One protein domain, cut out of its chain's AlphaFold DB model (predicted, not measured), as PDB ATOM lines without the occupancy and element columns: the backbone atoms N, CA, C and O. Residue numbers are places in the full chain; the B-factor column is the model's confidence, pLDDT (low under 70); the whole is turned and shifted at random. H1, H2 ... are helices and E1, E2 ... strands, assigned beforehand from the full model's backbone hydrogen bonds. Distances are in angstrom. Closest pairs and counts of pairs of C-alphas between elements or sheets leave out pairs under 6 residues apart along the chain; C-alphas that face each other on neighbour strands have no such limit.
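AT A GLANCE: This is residues 20 to 55 and 101 to 155 of the 155 residues of an uncharacterized protein of Candidatus Tokpelaia sp. JSC188 (UniProt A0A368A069). A ribbon of two antiparallel strands, E1 and E2, stands in the middle, with two helices, H1 and H2, crossing each other at one end of the model and the short helix H3 at the other. After H3, the unnamed residues 139 to 155 come back past the ribbon toward H1. The printed part has 91 residues with three named helices and two named strands, in the order E1, H1, H2, E2, H3; the class is mixed, helices and strands. The whole is compact, with a radius of gyration of the C-alphas of 13.6 A and spans of 41 by 31 by 20 A.

HOW THE PARTS SIT: E1, residues 24 to 29, and E2, residues 119 to 125, are antiparallel neighbours at 149 degrees; N 27 and O 121 are within hydrogen-bond range at 2.9 A, as are N 119 and O 29 at 2.8 A. H2, residues 102 to 115, comes closest to E2 with the C-alphas of Gln 114 and Ile 120, 7.8 A apart; H2 and E1 are only just apart, at 8.4 A. H1, residues 35 to 52, and H2 touch at a steep tilt of 51 degrees, opposite ways; their closest C-alphas, those of Cys 45 and Met 109, are 5.2 A apart. H3, residues 130 to 138, touches no helix. In H1, H2 and H3 every O i to N i+4 pair is within hydrogen-bond range.

IN THESE COORDINATES: E1 begins at C-alpha 24, (198.298, 212.620, 189.958), and is 15.4 A long; E2 is 16.4 A. H1 measures 25.7 A, H2 20.1 A and H3 12.2 A, ending at C-alpha 138, (187.085, 198.821, 179.461).

THE WHOLE: The C-alphas of Pro 54 and Glu 131 are the two farthest apart, at 41.5 A. Residues 56 to 100 are not printed; C-alphas 55 and 101 are 6.1 A apart across this cut, in the link from H1 to H2. The links E1 to H1, H2 to E2 and E2 to H3 are tight. Mean pLDDT of the printed part is 88.5; residues 20 to 24 are under 70.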
ATOM      1  N   CYS A  20     193.156 215.471 201.260       54.19
ATOM      2  CA  CYS A  20     194.176 214.560 200.754       54.19
ATOM      3  C   CYS A  20     194.322 214.880 199.262       54.19
ATOM      4  O   CYS A  20     193.391 214.663 198.487       54.19
ATOM      5  N   GLY A  21     195.433 215.526 198.899       49.41
ATOM      6  CA  GLY A  21     195.687 216.015 197.548       49.41
ATOM      7  C   GLY A  21     195.431 214.937 196.501       49.41
ATOM      8  O   GLY A  21     195.762 213.770 196.702       49.41
ATOM      9  N   ILE A  22     194.826 215.340 195.386       51.56
ATOM     10  CA  ILE A  22     194.609 214.484 194.224       51.56
ATOM     11  C   ILE A  22     195.998 214.053 193.746       51.56
ATOM     12  O   ILE A  22     196.700 214.824 193.094       51.56
ATOM     13  N   THR A  23     196.434 212.854 194.128       60.12
ATOM     14  CA  THR A  23     197.712 212.313 193.682       60.12
ATOM     15  C   THR A  23     197.562 211.985 192.205       60.12
ATOM     16  O   THR A  23     196.882 211.044 191.792       60.12
ATOM     17  N   SER A  24     198.140 212.850 191.380       61.44
ATOM     18  CA  SER A  24     198.298 212.620 189.958       61.44
ATOM     19  C   SER A  24     199.248 211.432 189.796       61.44
ATOM     20  O   SER A  24     200.379 211.471 190.279       61.44
ATOM     21  N   THR A  25     198.773 210.358 189.182       78.88
ATOM     22  CA  THR A  25     199.482 209.078 189.096       78.88
ATOM     23  C   THR A  25     199.717 208.693 187.641       78.88
ATOM     24  O   THR A  25     199.063 209.196 186.723       78.88
ATOM     25  N   THR A  26     200.691 207.814 187.436       83.75
ATOM     26  CA  THR A  26     201.012 207.224 186.136       83.75
ATOM     27  C   THR A  26     200.130 205.996 185.918       83.75
ATOM     28  O   THR A  26     199.937 205.212 186.849       83.75
ATOM     29  N   THR A  27     199.587 205.820 184.713       87.25
ATOM     30  CA  THR A  27     198.875 204.600 184.293       87.25
ATOM     31  C   THR A  27     199.542 203.984 183.069       87.25
ATOM     32  O   THR A  27     200.067 204.693 182.204       87.25
ATOM     33  N   LEU A  28     199.494 202.653 182.994       91.00
ATOM     34  CA  LEU A  28     199.909 201.889 181.826       91.00
ATOM     35  C   LEU A  28     198.668 201.538 181.011       91.00
ATOM     36  O   LEU A  28     197.881 200.662 181.382       91.00
ATOM     37  N   PHE A  29     198.492 202.204 179.878       92.19
ATOM     38  CA  PHE A  29     197.395 201.939 178.968       92.19
ATOM     39  C   PHE A  29     197.814 200.956 177.878       92.19
ATOM     40  O   PHE A  29     198.798 201.149 177.174       92.19
ATOM     41  N   LYS A  30     197.034 199.888 177.723       92.38
ATOM     42  CA  LYS A  30     197.092 198.983 176.577       92.38
ATOM     43  C   LYS A  30     195.703 198.372 176.401       92.38
ATOM     44  O   LYS A  30     195.204 197.767 177.357       92.38
ATOM     45  N   PRO A  31     195.058 198.518 175.231       89.06
ATOM     46  CA  PRO A  31     193.698 198.031 175.031       89.06
ATOM     47  C   PRO A  31     193.582 196.534 175.335       89.06
ATOM     48  O   PRO A  31     194.287 195.714 174.750       89.06
ATOM     49  N   GLY A  32     192.680 196.168 176.247       86.69
ATOM     50  CA  GLY A  32     192.433 194.771 176.621       86.69
ATOM     51  C   GLY A  32     193.498 194.117 177.512       86.69
ATOM     52  O   GLY A  32     193.375 192.930 177.802       86.69
ATOM     53  N   ALA A  33     194.519 194.848 177.972       89.62
ATOM     54  CA  ALA A  33     195.469 194.316 178.945       89.62
ATOM     55  C   ALA A  33     194.826 194.212 180.337       89.62
ATOM     56  O   ALA A  33     194.271 195.181 180.857       89.62
ATOM     57  N   THR A  34     194.933 193.038 180.960       90.06
ATOM     58  CA  THR A  34     194.484 192.828 182.343       90.06
ATOM     59  C   THR A  34     195.481 193.436 183.331       90.06
ATOM     60  O   THR A  34     196.658 193.607 183.014       90.06
ATOM     61  N   HIS A  35     195.040 193.719 184.560       88.12
ATOM     62  CA  HIS A  35     195.929 194.207 185.622       88.12
ATOM     63  C   HIS A  35     197.112 193.257 185.874       88.12
ATOM     64  O   HIS A  35     198.248 193.693 186.018       88.12
ATOM     65  N   VAL A  36     196.854 191.945 185.869       90.62
ATOM     66  CA  VAL A  36     197.893 190.921 186.055       90.62
ATOM     67  C   VAL A  36     198.914 190.965 184.918       90.62
ATOM     68  O   VAL A  36     200.111 190.908 185.177       90.62
ATOM     69  N   GLN A  37     198.459 191.132 183.672       92.88
ATOM     70  CA  GLN A  37     199.358 191.259 182.525       92.88
ATOM     71  C   GLN A  37     200.223 192.521 182.628       92.88
ATOM     72  O   GLN A  37     201.423 192.453 182.383       92.88
ATOM     73  N   LYS A  38     199.627 193.656 183.022       92.88
ATOM     74  CA  LYS A  38     200.356 194.913 183.247       92.88
ATOM     75  C   LYS A  38     201.446 194.752 184.301       92.88
ATOM     76  O   LYS A  38     202.577 195.142 184.038       92.88
ATOM     77  N   GLN A  39     201.118 194.156 185.449       93.56
ATOM     78  CA  GLN A  39     202.090 193.930 186.520       93.56
ATOM     79  C   GLN A  39     203.221 193.010 186.052       93.56
ATOM     80  O   GLN A  39     204.385 193.353 186.196       93.56
ATOM     81  N   HIS A  40     202.889 191.892 185.404       95.50
ATOM     82  CA  HIS A  40     203.893 190.967 184.885       95.50
ATOM     83  C   HIS A  40     204.828 191.630 183.856       95.50
ATOM     84  O   HIS A  40     206.044 191.447 183.906       95.50
ATOM     85  N   ASP A  41     204.286 192.412 182.919       95.94
ATOM     86  CA  ASP A  41     205.092 193.120 181.921       95.94
ATOM     87  C   ASP A  41     205.961 194.224 182.543       95.94
ATOM     88  O   ASP A  41     207.115 194.389 182.132       95.94
ATOM     89  N   LEU A  42     205.438 194.934 183.548       94.81
ATOM     90  CA  LEU A  42     206.181 195.907 184.349       94.81
ATOM     91  C   LEU A  42     207.346 195.239 185.086       94.81
ATOM     92  O   LEU A  42     208.483 195.694 184.950       94.81
ATOM     93  N   ASP A  43     207.098 194.125 185.772       95.25
ATOM     94  CA  ASP A  43     208.113 193.374 186.515       95.25
ATOM     95  C   ASP A  43     209.225 192.872 185.590       95.25
ATOM     96  O   ASP A  43     210.411 193.029 185.888       95.25
ATOM     97  N   GLN A  44     208.869 192.336 184.418       96.69
ATOM     98  CA  GLN A  44     209.851 191.920 183.416       96.69
ATOM     99  C   GLN A  44     210.735 193.084 182.957       96.69
ATOM    100  O   GLN A  44     211.956 192.931 182.861       96.69
ATOM    101  N   CYS A  45     210.146 194.252 182.691       95.88
ATOM    102  CA  CYS A  45     210.903 195.438 182.302       95.88
ATOM    103  C   CYS A  45     211.779 195.970 183.448       95.88
ATOM    104  O   CYS A  45     212.918 196.379 183.209       95.88
ATOM    105  N   LYS A  46     211.297 195.905 184.694       94.56
ATOM    106  CA  LYS A  46     212.041 196.281 185.903       94.56
ATOM    107  C   LYS A  46     213.259 195.377 186.098       94.56
ATOM    108  O   LYS A  46     214.375 195.884 186.216       94.56
ATOM    109  N   ILE A  47     213.079 194.059 186.013       95.19
ATOM    110  CA  ILE A  47     214.163 193.067 186.082       95.19
ATOM    111  C   ILE A  47     215.180 193.294 184.955       95.19
ATOM    112  O   ILE A  47     216.380 193.379 185.216       95.19
ATOM    113  N   ALA A  48     214.724 193.477 183.713       95.62
ATOM    114  CA  ALA A  48     215.611 193.749 182.582       95.62
ATOM    115  C   ALA A  48     216.420 195.048 182.765       95.62
ATOM    116  O   ALA A  48     217.603 195.097 182.414       95.62
ATOM    117  N   SER A  49     215.809 196.082 183.358       95.00
ATOM    118  CA  SER A  49     216.498 197.337 183.674       95.00
ATOM    119  C   SER A  49     217.604 197.140 184.715       95.00
ATOM    120  O   SER A  49     218.682 197.705 184.561       95.00
ATOM    121  N   LEU A  50     217.374 196.299 185.729       93.94
ATOM    122  CA  LEU A  50     218.358 195.994 186.772       93.94
ATOM    123  C   LEU A  50     219.535 195.177 186.229       93.94
ATOM    124  O   LEU A  50     220.672 195.418 186.628       93.94
ATOM    125  N   HIS A  51     219.282 194.255 185.296       94.62
ATOM    126  CA  HIS A  51     220.341 193.502 184.619       94.62
ATOM    127  C   HIS A  51     221.189 194.373 183.688       94.62
ATOM    128  O   HIS A  51     222.399 194.182 183.610       94.62
ATOM    129  N   SER A  52     220.564 195.313 182.973       94.50
ATOM    130  CA  SER A  52     221.255 196.134 181.968       94.50
ATOM    131  C   SER A  52     221.967 197.341 182.579       94.50
ATOM    132  O   SER A  52     222.993 197.782 182.070       94.50
ATOM    133  N   ILE A  53     221.408 197.904 183.653       94.94
ATOM    134  CA  ILE A  53     221.875 199.142 184.279       94.94
ATOM    135  C   ILE A  53     221.994 198.888 185.791       94.94
ATOM    136  O   ILE A  53     221.019 199.059 186.532       94.94
ATOM    137  N   PRO A  54     223.179 198.480 186.277       93.12
ATOM    138  CA  PRO A  54     223.369 198.158 187.683       93.12
ATOM    139  C   PRO A  54     223.180 199.387 188.579       93.12
ATOM    140  O   PRO A  54     223.323 200.542 188.158       93.12
ATOM    141  N   GLN A  55     222.848 199.125 189.841       92.19
ATOM    142  CA  GLN A  55     222.710 200.159 190.863       92.19
ATOM    143  C   GLN A  55     224.064 200.804 191.165       92.19
ATOM    144  O   GLN A  55     225.054 200.108 191.382       92.19
ATOM    145  N   ASN A 101     222.076 205.928 188.879       95.12
ATOM    146  CA  ASN A 101     221.552 205.282 187.683       95.12
ATOM    147  C   ASN A 101     220.029 205.097 187.707       95.12
ATOM    148  O   ASN A 101     219.465 204.581 186.738       95.12
ATOM    149  N   GLN A 102     219.334 205.522 188.770       92.56
ATOM    150  CA  GLN A 102     217.883 205.342 188.889       92.56
ATOM    151  C   GLN A 102     217.125 205.931 187.691       92.56
ATOM    152  O   GLN A 102     216.239 205.280 187.140       92.56
ATOM    153  N   GLY A 103     217.508 207.130 187.241       92.62
ATOM    154  CA  GLY A 103     216.877 207.780 186.090       92.62
ATOM    155  C   GLY A 103     217.088 207.025 184.773       92.62
ATOM    156  O   GLY A 103     216.178 206.967 183.946       92.62
ATOM    157  N   LEU A 104     218.258 206.407 184.580       94.81
ATOM    158  CA  LEU A 104     218.545 205.592 183.395       94.81
ATOM    159  C   LEU A 104     217.722 204.301 183.401       94.81
ATOM    160  O   LEU A 104     217.128 203.956 182.380       94.81
ATOM    161  N   ARG A 105     217.619 203.628 184.555       94.44
ATOM    162  CA  ARG A 105     216.747 202.453 184.705       94.44
ATOM    163  C   ARG A 105     215.290 202.780 184.431       94.44
ATOM    164  O   ARG A 105     214.637 202.028 183.713       94.44
ATOM    165  N   TRP A 106     214.805 203.910 184.943       91.81
ATOM    166  CA  TRP A 106     213.451 204.370 184.655       91.81
ATOM    167  C   TRP A 106     213.236 204.524 183.145       91.81
ATOM    168  O   TRP A 106     212.318 203.920 182.605       91.81
ATOM    169  N   ARG A 107     214.122 205.233 182.430       93.44
ATOM    170  CA  ARG A 107     214.023 205.394 180.963       93.44
ATOM    171  C   ARG A 107     214.015 204.055 180.224       93.44
ATOM    172  O   ARG A 107     213.155 203.848 179.375       93.44
ATOM    173  N   PHE A 108     214.909 203.138 180.592       95.94
ATOM    174  CA  PHE A 108     214.950 201.793 180.012       95.94
ATOM    175  C   PHE A 108     213.633 201.037 180.229       95.94
ATOM    176  O   PHE A 108     213.108 200.411 179.309       95.94
ATOM    177  N   MET A 109     213.079 201.109 181.441       94.75
ATOM    178  CA  MET A 109     211.801 200.484 181.769       94.75
ATOM    179  C   MET A 109     210.660 201.071 180.927       94.75
ATOM    180  O   MET A 109     209.870 200.308 180.372       94.75
ATOM    181  N   MET A 110     210.609 202.398 180.759       92.81
ATOM    182  CA  MET A 110     209.601 203.053 179.914       92.81
ATOM    183  C   MET A 110     209.708 202.612 178.451       92.81
ATOM    184  O   MET A 110     208.700 202.268 177.842       92.81
ATOM    185  N   GLU A 111     210.920 202.558 177.893       95.06
ATOM    186  CA  GLU A 111     211.142 202.076 176.524       95.06
ATOM    187  C   GLU A 111     210.756 200.600 176.360       95.06
ATOM    188  O   GLU A 111     210.181 200.208 175.344       95.06
ATOM    189  N   CYS A 112     211.052 199.765 177.358       96.75
ATOM    190  CA  CYS A 112     210.657 198.359 177.373       96.75
ATOM    191  C   CYS A 112     209.129 198.201 177.336       96.75
ATOM    192  O   CYS A 112     208.604 197.414 176.545       96.75
ATOM    193  N   LEU A 113     208.408 198.994 178.133       95.44
ATOM    194  CA  LEU A 113     206.946 199.008 178.150       95.44
ATOM    195  C   LEU A 113     206.365 199.510 176.821       95.44
ATOM    196  O   LEU A 113     205.465 198.878 176.270       95.44
ATOM    197  N   GLN A 114     206.928 200.575 176.248       94.94
ATOM    198  CA  GLN A 114     206.527 201.076 174.930       94.94
ATOM    199  C   GLN A 114     206.722 200.023 173.831       94.94
ATOM    200  O   GLN A 114     205.823 199.805 173.021       94.94
ATOM    201  N   LYS A 115     207.843 199.286 173.836       95.75
ATOM    202  CA  LYS A 115     208.079 198.163 172.905       95.75
ATOM    203  C   LYS A 115     207.076 197.021 173.079       95.75
ATOM    204  O   LYS A 115     206.752 196.339 172.111       95.75
ATOM    205  N   LYS A 116     206.555 196.821 174.293       95.12
ATOM    206  CA  LYS A 116     205.454 195.883 174.581       95.12
ATOM    207  C   LYS A 116     204.072 196.432 174.183       95.12
ATOM    208  O   LYS A 116     203.075 195.721 174.349       95.12
ATOM    209  N   GLY A 117     203.998 197.648 173.638       94.56
ATOM    210  CA  GLY A 117     202.772 198.291 173.162       94.56
ATOM    211  C   GLY A 117     201.969 198.987 174.258       94.56
ATOM    212  O   GLY A 117     200.746 199.044 174.154       94.56
ATOM    213  N   TYR A 118     202.628 199.432 175.331       94.62
ATOM    214  CA  TYR A 118     202.004 200.254 176.363       94.62
ATOM    215  C   TYR A 118     202.176 201.741 176.071       94.62
ATOM    216  O   TYR A 118     203.287 202.215 175.830       94.62
ATOM    217  N   ASP A 119     201.081 202.474 176.209       92.81
ATOM    218  CA  ASP A 119     201.069 203.923 176.297       92.81
ATOM    219  C   ASP A 119     201.103 204.339 177.764       92.81
ATOM    220  O   ASP A 119     200.357 203.833 178.603       92.81
ATOM    221  N   ILE A 120     201.987 205.272 178.086       89.88
ATOM    222  CA  ILE A 120     202.214 205.704 179.460       89.88
ATOM    223  C   ILE A 120     201.541 207.057 179.624       89.88
ATOM    224  O   ILE A 120     201.999 208.057 179.068       89.88
ATOM    225  N   VAL A 121     200.451 207.082 180.383       88.56
ATOM    226  CA  VAL A 121     199.684 208.306 180.609       88.56
ATOM    227  C   VAL A 121     199.992 208.811 182.006       88.56
ATOM    228  O   VAL A 121     199.713 208.156 183.010       88.56
ATOM    229  N   ASN A 122     200.601 209.989 182.057       86.88
ATOM    230  CA  ASN A 122     200.921 210.665 183.302       86.88
ATOM    231  C   ASN A 122     199.782 211.605 183.696       86.88
ATOM    232  O   ASN A 122     198.989 212.040 182.864       86.88
ATOM    233  N   ASN A 123     199.779 211.992 184.965       84.81
ATOM    234  CA  ASN A 123     198.910 213.026 185.513       84.81
ATOM    235  C   ASN A 123     197.408 212.709 185.517       84.81
ATOM    236  O   ASN A 123     196.587 213.623 185.586       84.81
ATOM    237  N   LEU A 124     197.031 211.430 185.504       86.56
ATOM    238  CA  LEU A 124     195.643 211.054 185.743       86.56
ATOM    239  C   LEU A 124     195.362 211.000 187.242       86.56
ATOM    240  O   LEU A 124     196.180 210.518 188.031       86.56
ATOM    241  N   ARG A 125     194.179 211.460 187.647       89.31
ATOM    242  CA  ARG A 125     193.713 211.219 189.014       89.31
ATOM    243  C   ARG A 125     193.425 209.735 189.207       89.31
ATOM    244  O   ARG A 125     192.963 209.078 188.278       89.31
ATOM    245  N   ALA A 126     193.613 209.228 190.418       88.75
ATOM    246  CA  ALA A 126     193.094 207.916 190.792       88.75
ATOM    247  C   ALA A 126     191.573 207.830 190.546       88.75
ATOM    248  O   ALA A 126     190.837 208.789 190.817       88.75
ATOM    249  N   CYS A 127     191.095 206.689 190.041       89.38
ATOM    250  CA  CYS A 127     189.657 206.418 189.989       89.38
ATOM    251  C   CYS A 127     189.105 206.336 191.421       89.38
ATOM    252  O   CYS A 127     189.705 205.685 192.278       89.38
ATOM    253  N   THR A 128     187.980 206.998 191.693       88.75
ATOM    254  CA  THR A 128     187.410 207.077 193.053       88.75
ATOM    255  C   THR A 128     186.303 206.060 193.281       88.75
ATOM    256  O   THR A 128     186.142 205.574 194.398       88.75
ATOM    257  N   THR A 129     185.551 205.718 192.234       90.19
ATOM    258  CA  THR A 129     184.455 204.747 192.301       90.19
ATOM    259  C   THR A 129     184.768 203.499 191.481       90.19
ATOM    260  O   THR A 129     185.564 203.517 190.538       90.19
ATOM    261  N   GLN A 130     184.120 202.386 191.835       88.44
ATOM    262  CA  GLN A 130     184.271 201.122 191.112       88.44
ATOM    263  C   GLN A 130     183.728 201.206 189.677       88.44
ATOM    264  O   GLN A 130     184.280 200.571 188.780       88.44
ATOM    265  N   GLU A 131     182.683 202.003 189.456       89.69
ATOM    266  CA  GLU A 131     182.127 202.292 188.127       89.69
ATOM    267  C   GLU A 131     183.143 203.037 187.262       89.69
ATOM    268  O   GLU A 131     183.416 202.649 186.130       89.69
ATOM    269  N   GLU A 132     183.784 204.068 187.813       89.88
ATOM    270  CA  GLU A 132     184.817 204.811 187.097       89.88
ATOM    271  C   GLU A 132     185.997 203.904 186.722       89.88
ATOM    272  O   GLU A 132     186.496 203.932 185.595       89.88
ATOM    273  N   ARG A 133     186.395 203.027 187.653       89.19
ATOM    274  CA  ARG A 133     187.447 202.036 187.426       89.19
ATOM    275  C   ARG A 133     187.071 201.046 186.321       89.19
ATOM    276  O   ARG A 133     187.913 200.747 185.478       89.19
ATOM    277  N   SER A 134     185.840 200.531 186.305       88.00
ATOM    278  CA  SER A 134     185.406 199.576 185.276       88.00
ATOM    279  C   SER A 134     185.340 200.227 183.892       88.00
ATOM    280  O   SER A 134     185.794 199.617 182.922       88.00
ATOM    281  N   HIS A 135     184.891 201.483 183.805       88.31
ATOM    282  CA  HIS A 135     184.932 202.269 182.571       88.31
ATOM    283  C   HIS A 135     186.365 202.486 182.067       88.31
ATOM    284  O   HIS A 135     186.636 202.245 180.889       88.31
ATOM    285  N   ALA A 136     187.295 202.868 182.947       88.94
ATOM    286  CA  ALA A 136     188.698 203.069 182.582       88.94
ATOM    287  C   ALA A 136     189.385 201.767 182.127       88.94
ATOM    288  O   ALA A 136     190.167 201.782 181.178       88.94
ATOM    289  N   ILE A 137     189.070 200.625 182.749       87.94
ATOM    290  CA  ILE A 137     189.594 199.307 182.342       87.94
ATOM    291  C   ILE A 137     189.018 198.863 180.989       87.94
ATOM    292  O   ILE A 137     189.720 198.247 180.188       87.94
ATOM    293  N   ALA A 138     187.747 199.170 180.717       88.94
ATOM    294  CA  ALA A 138     187.085 198.821 179.461       88.94
ATOM    295  C   ALA A 138     187.479 199.731 178.280       88.94
ATOM    296  O   ALA A 138     187.120 199.438 177.134       88.94
ATOM    297  N   ALA A 139     188.208 200.821 178.539       89.44
ATOM    298  CA  ALA A 139     188.621 201.778 177.526       89.44
ATOM    299  C   ALA A 139     189.444 201.110 176.411       89.44
ATOM    300  O   ALA A 139     190.390 200.353 176.643       89.44
ATOM    301  N   ARG A 140     189.077 201.408 175.161       88.62
ATOM    302  CA  ARG A 140     189.767 200.912 173.957       88.62
ATOM    303  C   ARG A 140     190.737 201.925 173.361       88.62
ATOM    304  O   ARG A 140     191.577 201.545 172.554       88.62
ATOM    305  N   THR A 141     190.643 203.183 173.777       89.62
ATOM    306  CA  THR A 141     191.527 204.274 173.364       89.62
ATOM    307  C   THR A 141     192.019 205.037 174.588       89.62
ATOM    308  O   THR A 141     191.320 205.110 175.598       89.62
ATOM    309  N   ILE A 142     193.200 205.650 174.480       86.75
ATOM    310  CA  ILE A 142     193.786 206.476 175.547       86.75
ATOM    311  C   ILE A 142     192.855 207.633 175.923       86.75
ATOM    312  O   ILE A 142     192.664 207.922 177.096       86.75
ATOM    313  N   SER A 143     192.234 208.275 174.928       86.19
ATOM    314  CA  SER A 143     191.351 209.429 175.132       86.19
ATOM    315  C   SER A 143     190.094 209.112 175.944       86.19
ATOM    316  O   SER A 143     189.460 210.027 176.459       86.19
ATOM    317  N   ALA A 144     189.713 207.834 176.037       87.06
ATOM    318  CA  ALA A 144     188.584 207.383 176.844       87.06
ATOM    319  C   ALA A 144     188.969 207.121 178.314       87.06
ATOM    320  O   ALA A 144     188.090 206.898 179.142       87.06
ATOM    321  N   VAL A 145     190.264 207.145 178.650       87.62
ATOM    322  CA  VAL A 145     190.757 206.955 180.017       87.62
ATOM    323  C   VAL A 145     190.773 208.302 180.735       87.62
ATOM    324  O   VAL A 145     191.641 209.140 180.507       87.62
ATOM    325  N   THR A 146     189.800 208.517 181.618       87.00
ATOM    326  CA  THR A 146     189.649 209.766 182.385       87.00
ATOM    327  C   THR A 146     190.274 209.705 183.783       87.00
ATOM    328  O   THR A 146     190.514 210.743 184.399       87.00
ATOM    329  N   CYS A 147     190.562 208.503 184.283       89.62
ATOM    330  CA  CYS A 147     191.188 208.253 185.579       89.62
ATOM    331  C   CYS A 147     192.158 207.076 185.506       89.62
ATOM    332  O   CYS A 147     192.103 206.274 184.578       89.62
ATOM    333  N   ASN A 148     193.036 206.962 186.499       89.75
ATOM    334  CA  ASN A 148     193.982 205.867 186.641       89.75
ATOM    335  C   ASN A 148     193.345 204.675 187.386       89.75
ATOM    336  O   ASN A 148     193.115 204.780 188.598       89.75
ATOM    337  N   PRO A 149     193.092 203.535 186.710       87.44
ATOM    338  CA  PRO A 149     192.594 202.317 187.351       87.44
ATOM    339  C   PRO A 149     193.701 201.463 187.995       87.44
ATOM    340  O   PRO A 149     193.393 200.496 188.704       87.44
ATOM    341  N   ASP A 150     194.964 201.806 187.737       84.38
ATOM    342  CA  ASP A 150     196.177 201.049 188.043       84.38
ATOM    343  C   ASP A 150     196.945 201.630 189.247       84.38
ATOM    344  O   ASP A 150     198.172 201.583 189.311       84.38
ATOM    345  N   THR A 151     196.239 202.176 190.238       81.00
ATOM    346  CA  THR A 151     196.856 202.702 191.473       81.00
ATOM    347  C   THR A 151     197.548 201.633 192.323       81.00
ATOM    348  O   THR A 151     198.223 201.964 193.292       81.00
ATOM    349  N   GLN A 152     197.361 200.360 191.974       78.50
ATOM    350  CA  GLN A 152     197.909 199.196 192.665       78.50
ATOM    351  C   GLN A 152     199.141 198.599 191.968       78.50
ATOM    352  O   GLN A 152     199.663 197.602 192.460       78.50
ATOM    353  N   LEU A 153     199.594 199.165 190.841       81.56
ATOM    354  CA  LEU A 153     200.833 198.721 190.202       81.56
ATOM    355  C   LEU A 153     202.053 199.164 191.017       81.56
ATOM    356  O   LEU A 153     202.127 200.309 191.466       81.56
ATOM    357  N   ASP A 154     203.018 198.259 191.167       80.75
ATOM    358  CA  ASP A 154     204.276 198.521 191.876       80.75
ATOM    359  C   ASP A 154     205.335 199.123 190.937       80.75
ATOM    360  O   ASP A 154     206.161 198.409 190.359       80.75
ATOM    361  N   TYR A 155     205.269 200.445 190.757       71.75
ATOM    362  CA  TYR A 155     206.237 201.222 189.970       71.75
ATOM    363  C   TYR A 155     207.638 201.189 190.605       71.75
ATOM    364  O   TYR A 155     207.809 201.672 191.742       71.75
TER     365      TYR A 155